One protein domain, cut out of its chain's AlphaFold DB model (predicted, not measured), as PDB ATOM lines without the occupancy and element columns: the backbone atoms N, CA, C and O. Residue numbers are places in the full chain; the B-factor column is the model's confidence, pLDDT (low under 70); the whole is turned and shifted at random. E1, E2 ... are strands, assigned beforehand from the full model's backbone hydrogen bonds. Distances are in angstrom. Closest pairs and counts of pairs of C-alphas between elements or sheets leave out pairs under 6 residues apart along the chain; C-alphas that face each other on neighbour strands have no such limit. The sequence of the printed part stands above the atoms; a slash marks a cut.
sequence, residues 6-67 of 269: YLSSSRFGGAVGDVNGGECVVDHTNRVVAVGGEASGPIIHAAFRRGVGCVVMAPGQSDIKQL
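AT A GLANCE: This is residues 6 to 67 of the 269 residues of the protein "Class C beta-lactamase-related serine hydrolase" of Gammaproteobacteria bacterium (UniProt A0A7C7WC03). Little of this domain is regular structure: it is one twisted sheet of four strands, folding back and forth, with a long unnamed stretch, residues 6 to 23, before E1 and a short tail after E4. The strands come along the chain as E1, E2, E3, E4, which is also their order across the antiparallel sheet, a meander, each strand the antiparallel neighbour of the one before. The class is all strand, with 24 of the 62 printed residues in named strands and no named helix. The whole is only just compact, close to loose, with a radius of gyration of the C-alphas of 12.6 A, and elongated, spanning 35 by 21 by 18 A.

HOW THE PARTS SIT: Look first at the inner strands E2, residues 32 to 37, and E3, residues 41 to 49, a hairpin at 176 degrees, where N 35 and O 44 are 2.9 A apart. Edge strand E1, residues 24 to 27, is antiparallel to E2, with N 27 and O 32 at 2.8 A. On the other side of E3, edge strand E4, residues 53 to 57, has N 49 and O 53 at 2.8 A.

IN THESE COORDINATES: Find C-alpha 41 at (108.062, 183.212, 25.066); from there E3 runs 25.3 A to C-alpha 49. E2 measures 15.6 A, E4 12.8 A and E1 10.1 A.

THE WHOLE: The C-alphas farthest apart, of Ser 10 and Lys 65, are 36.4 A apart. The printed part has no cut, and its three links between strands are tight. Residues 6 to 21 are under pLDDT 70.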
ATOM      1  N   TYR A   6     117.589 178.251  41.980       40.94
ATOM      2  CA  TYR A   6     116.164 178.444  42.276       40.94
ATOM      3  C   TYR A   6     115.274 178.520  41.024       40.94
ATOM      4  O   TYR A   6     114.065 178.302  41.115       40.94
ATOM      5  N   LEU A   7     115.854 178.758  39.842       41.81
ATOM      6  CA  LEU A   7     115.128 178.719  38.567       41.81
ATOM      7  C   LEU A   7     114.871 177.285  38.074       41.81
ATOM      8  O   LEU A   7     114.108 177.090  37.137       41.81
ATOM      9  N   SER A   8     115.457 176.272  38.719       44.66
ATOM     10  CA  SER A   8     115.240 174.860  38.372       44.66
ATOM     11  C   SER A   8     113.881 174.298  38.826       44.66
ATOM     12  O   SER A   8     113.554 173.155  38.509       44.66
ATOM     13  N   SER A   9     113.072 175.074  39.561       46.38
ATOM     14  CA  SER A   9     111.786 174.584  40.070       46.38
ATOM     15  C   SER A   9     110.749 174.389  38.952       46.38
ATOM     16  O   SER A   9     110.573 175.231  38.067       46.38
ATOM     17  N   SER A  10     109.987 173.294  39.035       50.44
ATOM     18  CA  SER A  10     108.912 172.939  38.093       50.44
ATOM     19  C   SER A  10     107.757 173.947  38.054       50.44
ATOM     20  O   SER A  10     106.954 173.921  37.124       50.44
ATOM     21  N   ARG A  11     107.686 174.863  39.030       48.31
ATOM     22  CA  ARG A  11     106.652 175.901  39.138       48.31
ATOM     23  C   ARG A  11     106.647 176.869  37.949       48.31
ATOM     24  O   ARG A  11     105.602 177.441  37.661       48.31
ATOM     25  N   PHE A  12     107.781 177.028  37.263       51.94
ATOM     26  CA  PHE A  12     107.945 177.970  36.149       51.94
ATOM     27  C   PHE A  12     108.403 177.310  34.840       51.94
ATOM     28  O   PHE A  12     108.857 178.002  33.938       51.94
ATOM     29  N   GLY A  13     108.309 175.980  34.724       58.50
ATOM     30  CA  GLY A  13     108.792 175.260  33.537       58.50
ATOM     31  C   GLY A  13     110.315 175.075  33.469       58.50
ATOM     32  O   GLY A  13     110.811 174.566  32.469       58.50
ATOM     33  N   GLY A  14     111.044 175.415  34.540       62.66
ATOM     34  CA  GLY A  14     112.508 175.354  34.608       62.66
ATOM     35  C   GLY A  14     113.199 176.626  34.100       62.66
ATOM     36  O   GLY A  14     112.558 177.572  33.649       62.66
ATOM     37  N   ALA A  15     114.530 176.667  34.200       65.31
ATOM     38  CA  ALA A  15     115.318 177.795  33.717       65.31
ATOM     39  C   ALA A  15     115.383 177.779  32.181       65.31
ATOM     40  O   ALA A  15     115.733 176.763  31.586       65.31
ATOM     41  N   VAL A  16     115.112 178.925  31.555       68.19
ATOM     42  CA  VAL A  16     115.187 179.139  30.092       68.19
ATOM     43  C   VAL A  16     116.618 178.975  29.541       68.19
ATOM     44  O   VAL A  16     116.831 178.748  28.349       68.19
ATOM     45  N   GLY A  17     117.615 179.064  30.421       66.31
ATOM     46  CA  GLY A  17     119.017 178.813  30.125       66.31
ATOM     47  C   GLY A  17     119.900 178.930  31.364       66.31
ATOM     48  O   GLY A  17     119.455 179.361  32.432       66.31
ATOM     49  N   ASP A  18     121.162 178.554  31.207       66.81
ATOM     50  CA  ASP A  18     122.224 178.684  32.196       66.81
ATOM     51  C   ASP A  18     123.511 179.235  31.551       66.81
ATOM     52  O   ASP A  18     123.511 179.782  30.449       66.81
ATOM     53  N   VAL A  19     124.636 179.126  32.260       58.88
ATOM     54  CA  VAL A  19     125.944 179.579  31.759       58.88
ATOM     55  C   VAL A  19     126.499 178.724  30.611       58.88
ATOM     56  O   VAL A  19     127.487 179.118  29.997       58.88
ATOM     57  N   ASN A  20     125.896 177.568  30.332       61.53
ATOM     58  CA  ASN A  20     126.317 176.602  29.321       61.53
ATOM     59  C   ASN A  20     125.411 176.609  28.076       61.53
ATOM     60  O   ASN A  20     125.782 176.015  27.063       61.53
ATOM     61  N   GLY A  21     124.248 177.270  28.117       66.75
ATOM     62  CA  GLY A  21     123.366 177.442  26.960       66.75
ATOM     63  C   GLY A  21     121.913 177.762  27.324       66.75
ATOM     64  O   GLY A  21     121.581 177.990  28.481       66.75
ATOM     65  N   GLY A  22     121.035 177.778  26.319       79.25
ATOM     66  CA  GLY A  22     119.607 178.104  26.447       79.25
ATOM     67  C   GLY A  22     119.212 179.333  25.630       79.25
ATOM     68  O   GLY A  22     120.034 179.884  24.897       79.25
ATOM     69  N   GLU A  23     117.958 179.776  25.746       85.25
ATOM     70  CA  GLU A  23     117.469 180.981  25.058       85.25
ATOM     71  C   GLU A  23     117.905 182.244  25.820       85.25
ATOM     72  O   GLU A  23     117.101 183.014  26.346       85.25
ATOM     73  N   CYS A  24     119.223 182.416  25.932       85.25
ATOM     74  CA  CYS A  24     119.886 183.546  26.562       85.25
ATOM     75  C   CYS A  24     121.048 184.022  25.681       85.25
ATOM     76  O   CYS A  24     121.878 183.224  25.244       85.25
ATOM     77  N   VAL A  25     121.133 185.329  25.440       85.56
ATOM     78  CA  VAL A  25     122.194 185.960  24.643       85.56
ATOM     79  C   VAL A  25     122.865 187.046  25.474       85.56
ATOM     80  O   VAL A  25     122.193 187.913  26.027       85.56
ATOM     81  N   VAL A  26     124.198 187.023  25.540       88.31
ATOM     82  CA  VAL A  26     124.997 188.049  26.224       88.31
ATOM     83  C   VAL A  26     125.783 188.855  25.195       88.31
ATOM     84  O   VAL A  26     126.725 188.359  24.578       88.31
ATOM     85  N   ASP A  27     125.421 190.123  25.034       88.94
ATOM     86  CA  ASP A  27     126.160 191.096  24.237       88.94
ATOM     87  C   ASP A  27     127.129 191.865  25.142       88.94
ATOM     88  O   ASP A  27     126.766 192.820  25.833       88.94
ATOM     89  N   HIS A  28     128.397 191.457  25.134       88.50
ATOM     90  CA  HIS A  28     129.446 192.114  25.915       88.50
ATOM     91  C   HIS A  28     129.815 193.511  25.396       88.50
ATOM     92  O   HIS A  28     130.290 194.338  26.180       88.50
ATOM     93  N   THR A  29     129.596 193.785  24.108       90.44
ATOM     94  CA  THR A  29     129.928 195.070  23.477       90.44
ATOM     95  C   THR A  29     128.964 196.145  23.957       90.44
ATOM     96  O   THR A  29     129.389 197.184  24.460       90.44
ATOM     97  N   ASN A  30     127.664 195.861  23.869       88.44
ATOM     98  CA  ASN A  30     126.609 196.776  24.302       88.44
ATOM     99  C   ASN A  30     126.225 196.594  25.780       88.44
ATOM    100  O   ASN A  30     125.438 197.377  26.309       88.44
ATOM    101  N   ARG A  31     126.813 195.598  26.460       92.44
ATOM    102  CA  ARG A  31     126.552 195.227  27.862       92.44
ATOM    103  C   ARG A  31     125.070 194.946  28.114       92.44
ATOM    104  O   ARG A  31     124.464 195.507  29.032       92.44
ATOM    105  N   VAL A  32     124.507 194.077  27.283       91.25
ATOM    106  CA  VAL A  32     123.101 193.667  27.327       91.25
ATOM    107  C   VAL A  32     122.996 192.160  27.477       91.25
ATOM    108  O   VAL A  32     123.787 191.413  26.909       91.25
ATOM    109  N   VAL A  33     122.008 191.721  28.245       90.06
ATOM    110  CA  VAL A  33     121.592 190.320  28.323       90.06
ATOM    111  C   VAL A  33     120.158 190.226  27.822       90.06
ATOM    112  O   VAL A  33     119.327 191.038  28.217       90.06
ATOM    113  N   ALA A  34     119.878 189.253  26.966       87.62
ATOM    114  CA  ALA A  34     118.543 188.917  26.488       87.62
ATOM    115  C   ALA A  34     118.182 187.507  26.960       87.62
ATOM    116  O   ALA A  34     119.024 186.619  26.867       87.62
ATOM    117  N   VAL A  35     116.961 187.300  27.452       86.19
ATOM    118  CA  VAL A  35     116.441 185.987  27.871       86.19
ATOM    119  C   VAL A  35     115.044 185.790  27.288       86.19
ATOM    120  O   VAL A  35     114.230 186.710  27.343       86.19
ATOM    121  N   GLY A  36     114.762 184.603  26.757       83.44
ATOM    122  CA  GLY A  36     113.510 184.255  26.084       83.44
ATOM    123  C   GLY A  36     113.720 183.948  24.600       83.44
ATOM    124  O   GLY A  36     114.804 184.166  24.057       83.44
ATOM    125  N   GLY A  37     112.680 183.452  23.935       82.88
ATOM    126  CA  GLY A  37     112.767 182.972  22.559       82.88
ATOM    127  C   GLY A  37     111.537 182.180  22.118       82.88
ATOM    128  O   GLY A  37     110.469 182.255  22.721       82.88
ATOM    129  N   GLU A  38     111.678 181.440  21.024       80.31
ATOM    130  CA  GLU A  38     110.578 180.696  20.401       80.31
ATOM    131  C   GLU A  38     109.962 179.663  21.354       80.31
ATOM    132  O   GLU A  38     108.742 179.492  21.366       80.31
ATOM    133  N   ALA A  39     110.782 179.019  22.192       79.44
ATOM    134  CA  ALA A  39     110.317 178.006  23.136       79.44
ATOM    135  C   ALA A  39     109.818 178.602  24.464       79.44
ATOM    136  O   ALA A  39     108.893 178.059  25.072       79.44
ATOM    137  N   SER A  40     110.413 179.709  24.915       77.31
ATOM    138  CA  SER A  40     110.206 180.250  26.270       77.31
ATOM    139  C   SER A  40     109.328 181.502  26.327       77.31
ATOM    140  O   SER A  40     109.013 181.984  27.416       77.31
ATOM    141  N   GLY A  41     108.915 182.031  25.173       80.69
ATOM    142  CA  GLY A  41     108.062 183.212  25.066       80.69
ATOM    143  C   GLY A  41     108.835 184.521  24.839       80.69
ATOM    144  O   GLY A  41     109.980 184.506  24.388       80.69
ATOM    145  N   PRO A  42     108.206 185.684  25.098       83.56
ATOM    146  CA  PRO A  42     108.766 186.987  24.742       83.56
ATOM    147  C   PRO A  42     110.182 187.214  25.284       83.56
ATOM    148  O   PRO A  42     110.458 186.956  26.452       83.56
ATOM    149  N   ILE A  43     111.058 187.762  24.439       85.69
ATOM    150  CA  ILE A  43     112.424 188.114  24.831       85.69
ATOM    151  C   ILE A  43     112.397 189.355  25.731       85.69
ATOM    152  O   ILE A  43     111.915 190.419  25.326       85.69
ATOM    153  N   ILE A  44     112.974 189.232  26.923       86.69
ATOM    154  CA  ILE A  44     113.244 190.330  27.852       86.69
ATOM    155  C   ILE A  44     114.724 190.684  27.781       86.69
ATOM    156  O   ILE A  44     115.583 189.803  27.789       86.69
ATOM    157  N   HIS A  45     115.026 191.979  27.753       89.94
ATOM    158  CA  HIS A  45     116.397 192.478  27.775       89.94
ATOM    159  C   HIS A  45     116.698 193.166  29.103       89.94
ATOM    160  O   HIS A  45     115.837 193.815  29.690       89.94
ATOM    161  N   ALA A  46     117.944 193.079  29.551       91.69
ATOM    162  CA  ALA A  46     118.490 193.926  30.595       91.69
ATOM    163  C   ALA A  46     119.763 194.594  30.077       91.69
ATOM    164  O   ALA A  46     120.700 193.912  29.659       91.69
ATOM    165  N   ALA A  47     119.804 195.923  30.115       92.88
ATOM    166  CA  ALA A  47     120.938 196.702  29.633       92.88
ATOM    167  C   ALA A  47     121.649 197.405  30.789       92.88
ATOM    168  O   ALA A  47     121.018 198.057  31.625       92.88
ATOM    169  N   PHE A  48     122.976 197.297  30.841       91.81
ATOM    170  CA  PHE A  48     123.772 198.037  31.812       91.81
ATOM    171  C   PHE A  48     123.870 199.514  31.421       91.81
ATOM    172  O   PHE A  48     124.391 199.851  30.358       91.81
ATOM    173  N   ARG A  49     123.468 200.405  32.329       91.38
ATOM    174  CA  ARG A  49     123.641 201.852  32.217       91.38
ATOM    175  C   ARG A  49     124.525 202.389  33.336       91.38
ATOM    176  O   ARG A  49     124.383 202.042  34.514       91.38
ATOM    177  N   ARG A  50     125.471 203.254  32.966       86.25
ATOM    178  CA  ARG A  50     126.419 203.868  33.905       86.25
ATOM    179  C   ARG A  50     125.664 204.622  35.009       86.25
ATOM    180  O   ARG A  50     124.732 205.372  34.736       86.25
ATOM    181  N   GLY A  51     126.054 204.367  36.258       84.69
ATOM    182  CA  GLY A  51     125.461 204.960  37.466       84.69
ATOM    183  C   GLY A  51     124.061 204.477  37.845       84.69
ATOM    184  O   GLY A  51     123.612 204.800  38.936       84.69
ATOM    185  N   VAL A  52     123.402 203.679  37.001       85.50
ATOM    186  CA  VAL A  52     122.097 203.063  37.297       85.50
ATOM    187  C   VAL A  52     122.256 201.576  37.620       85.50
ATOM    188  O   VAL A  52     121.598 201.061  38.517       85.50
ATOM    189  N   GLY A  53     123.156 200.879  36.919       87.25
ATOM    190  CA  GLY A  53     123.247 199.419  36.952       87.25
ATOM    191  C   GLY A  53     122.493 198.796  35.779       87.25
ATOM    192  O   GLY A  53     122.444 199.382  34.701       87.25
ATOM    193  N   CYS A  54     121.943 197.598  35.954       89.00
ATOM    194  CA  CYS A  54     121.163 196.938  34.905       89.00
ATOM    195  C   CYS A  54     119.701 197.388  34.963       89.00
ATOM    196  O   CYS A  54     119.079 197.315  36.020       89.00
ATOM    197  N   VAL A  55     119.157 197.814  33.825       90.44
ATOM    198  CA  VAL A  55     117.749 198.196  33.672       90.44
ATOM    199  C   VAL A  55     117.059 197.148  32.811       90.44
ATOM    200  O   VAL A  55     117.509 196.887  31.695       90.44
ATOM    201  N   VAL A  56     115.991 196.547  33.335       91.06
ATOM    202  CA  VAL A  56     115.148 195.612  32.582       91.06
ATOM    203  C   VAL A  56     114.252 196.399  31.630       91.06
ATOM    204  O   VAL A  56     113.663 197.409  32.010       91.06
ATOM    205  N   MET A  57     114.173 195.938  30.390       90.62
ATOM    206  CA  MET A  57     113.433 196.552  29.295       90.62
ATOM    207  C   MET A  57     112.150 195.762  29.041       90.62
ATOM    208  O   MET A  57     112.140 194.533  29.149       90.62
ATOM    209  N   ALA A  58     111.072 196.464  28.695       87.62
ATOM    210  CA  ALA A  58     109.798 195.824  28.382       87.62
ATOM    211  C   ALA A  58     109.911 194.940  27.119       87.62
ATOM    212  O   ALA A  58     110.752 195.219  26.255       87.62
ATOM    213  N   PRO A  59     109.061 193.905  26.960       85.44
ATOM    214  CA  PRO A  59     109.009 193.121  25.729       85.44
ATOM    215  C   PRO A  59     108.924 194.012  24.481       85.44
ATOM    216  O   PRO A  59     108.074 194.895  24.391       85.44
ATOM    217  N   GLY A  60     109.812 193.779  23.514       82.88
ATOM    218  CA  GLY A  60     109.864 194.545  22.260       82.88
ATOM    219  C   GLY A  60     110.572 195.904  22.342       82.88
ATOM    220  O   GLY A  60     110.808 196.520  21.304       82.88
ATOM    221  N   GLN A  61     110.976 196.367  23.529       86.19
ATOM    222  CA  GLN A  61     111.836 197.541  23.663       86.19
ATOM    223  C   GLN A  61     113.277 197.172  23.272       86.19
ATOM    224  O   GLN A  61     113.860 196.246  23.830       86.19
ATOM    225  N   SER A  62     113.866 197.911  22.329       75.88
ATOM    226  CA  SER A  62     115.215 197.633  21.800       75.88
ATOM    227  C   SER A  62     116.178 198.822  21.866       75.88
ATOM    228  O   SER A  62     117.391 198.638  21.770       75.88
ATOM    229  N   ASP A  63     115.677 200.044  22.070       85.06
ATOM    230  CA  ASP A  63     116.522 201.238  22.107       85.06
ATOM    231  C   ASP A  63     117.119 201.473  23.500       85.06
ATOM    232  O   ASP A  63     116.557 202.156  24.359       85.06
ATOM    233  N   ILE A  64     118.310 200.913  23.705       86.56
ATOM    234  CA  ILE A  64     119.084 201.067  24.941       86.56
ATOM    235  C   ILE A  64     119.415 202.537  25.205       86.56
ATOM    236  O   ILE A  64     119.525 202.910  26.370       86.56
ATOM    237  N   LYS A  65     119.574 203.380  24.171       85.44
ATOM    238  CA  LYS A  65     120.047 204.769  24.319       85.44
ATOM    239  C   LYS A  65     119.048 205.648  25.065       85.44
ATOM    240  O   LYS A  65     119.469 206.604  25.709       85.44
ATOM    241  N   GLN A  66     117.764 205.300  25.026       85.19
ATOM    242  CA  GLN A  66     116.699 206.015  25.737       85.19
ATOM    243  C   GLN A  66     116.703 205.764  27.248       85.19
ATOM    244  O   GLN A  66     116.074 206.513  27.991       85.19
ATOM    245  N   LEU A  67     117.400 204.727  27.726       87.94
ATOM    246  CA  LEU A  67     117.489 204.473  29.163       87.94
ATOM    247  C   LEU A  67     118.302 205.596  29.855       87.94
ATOM    248  O   LEU A  67     119.130 206.260  29.219       87.94
TER     249      LEU A  67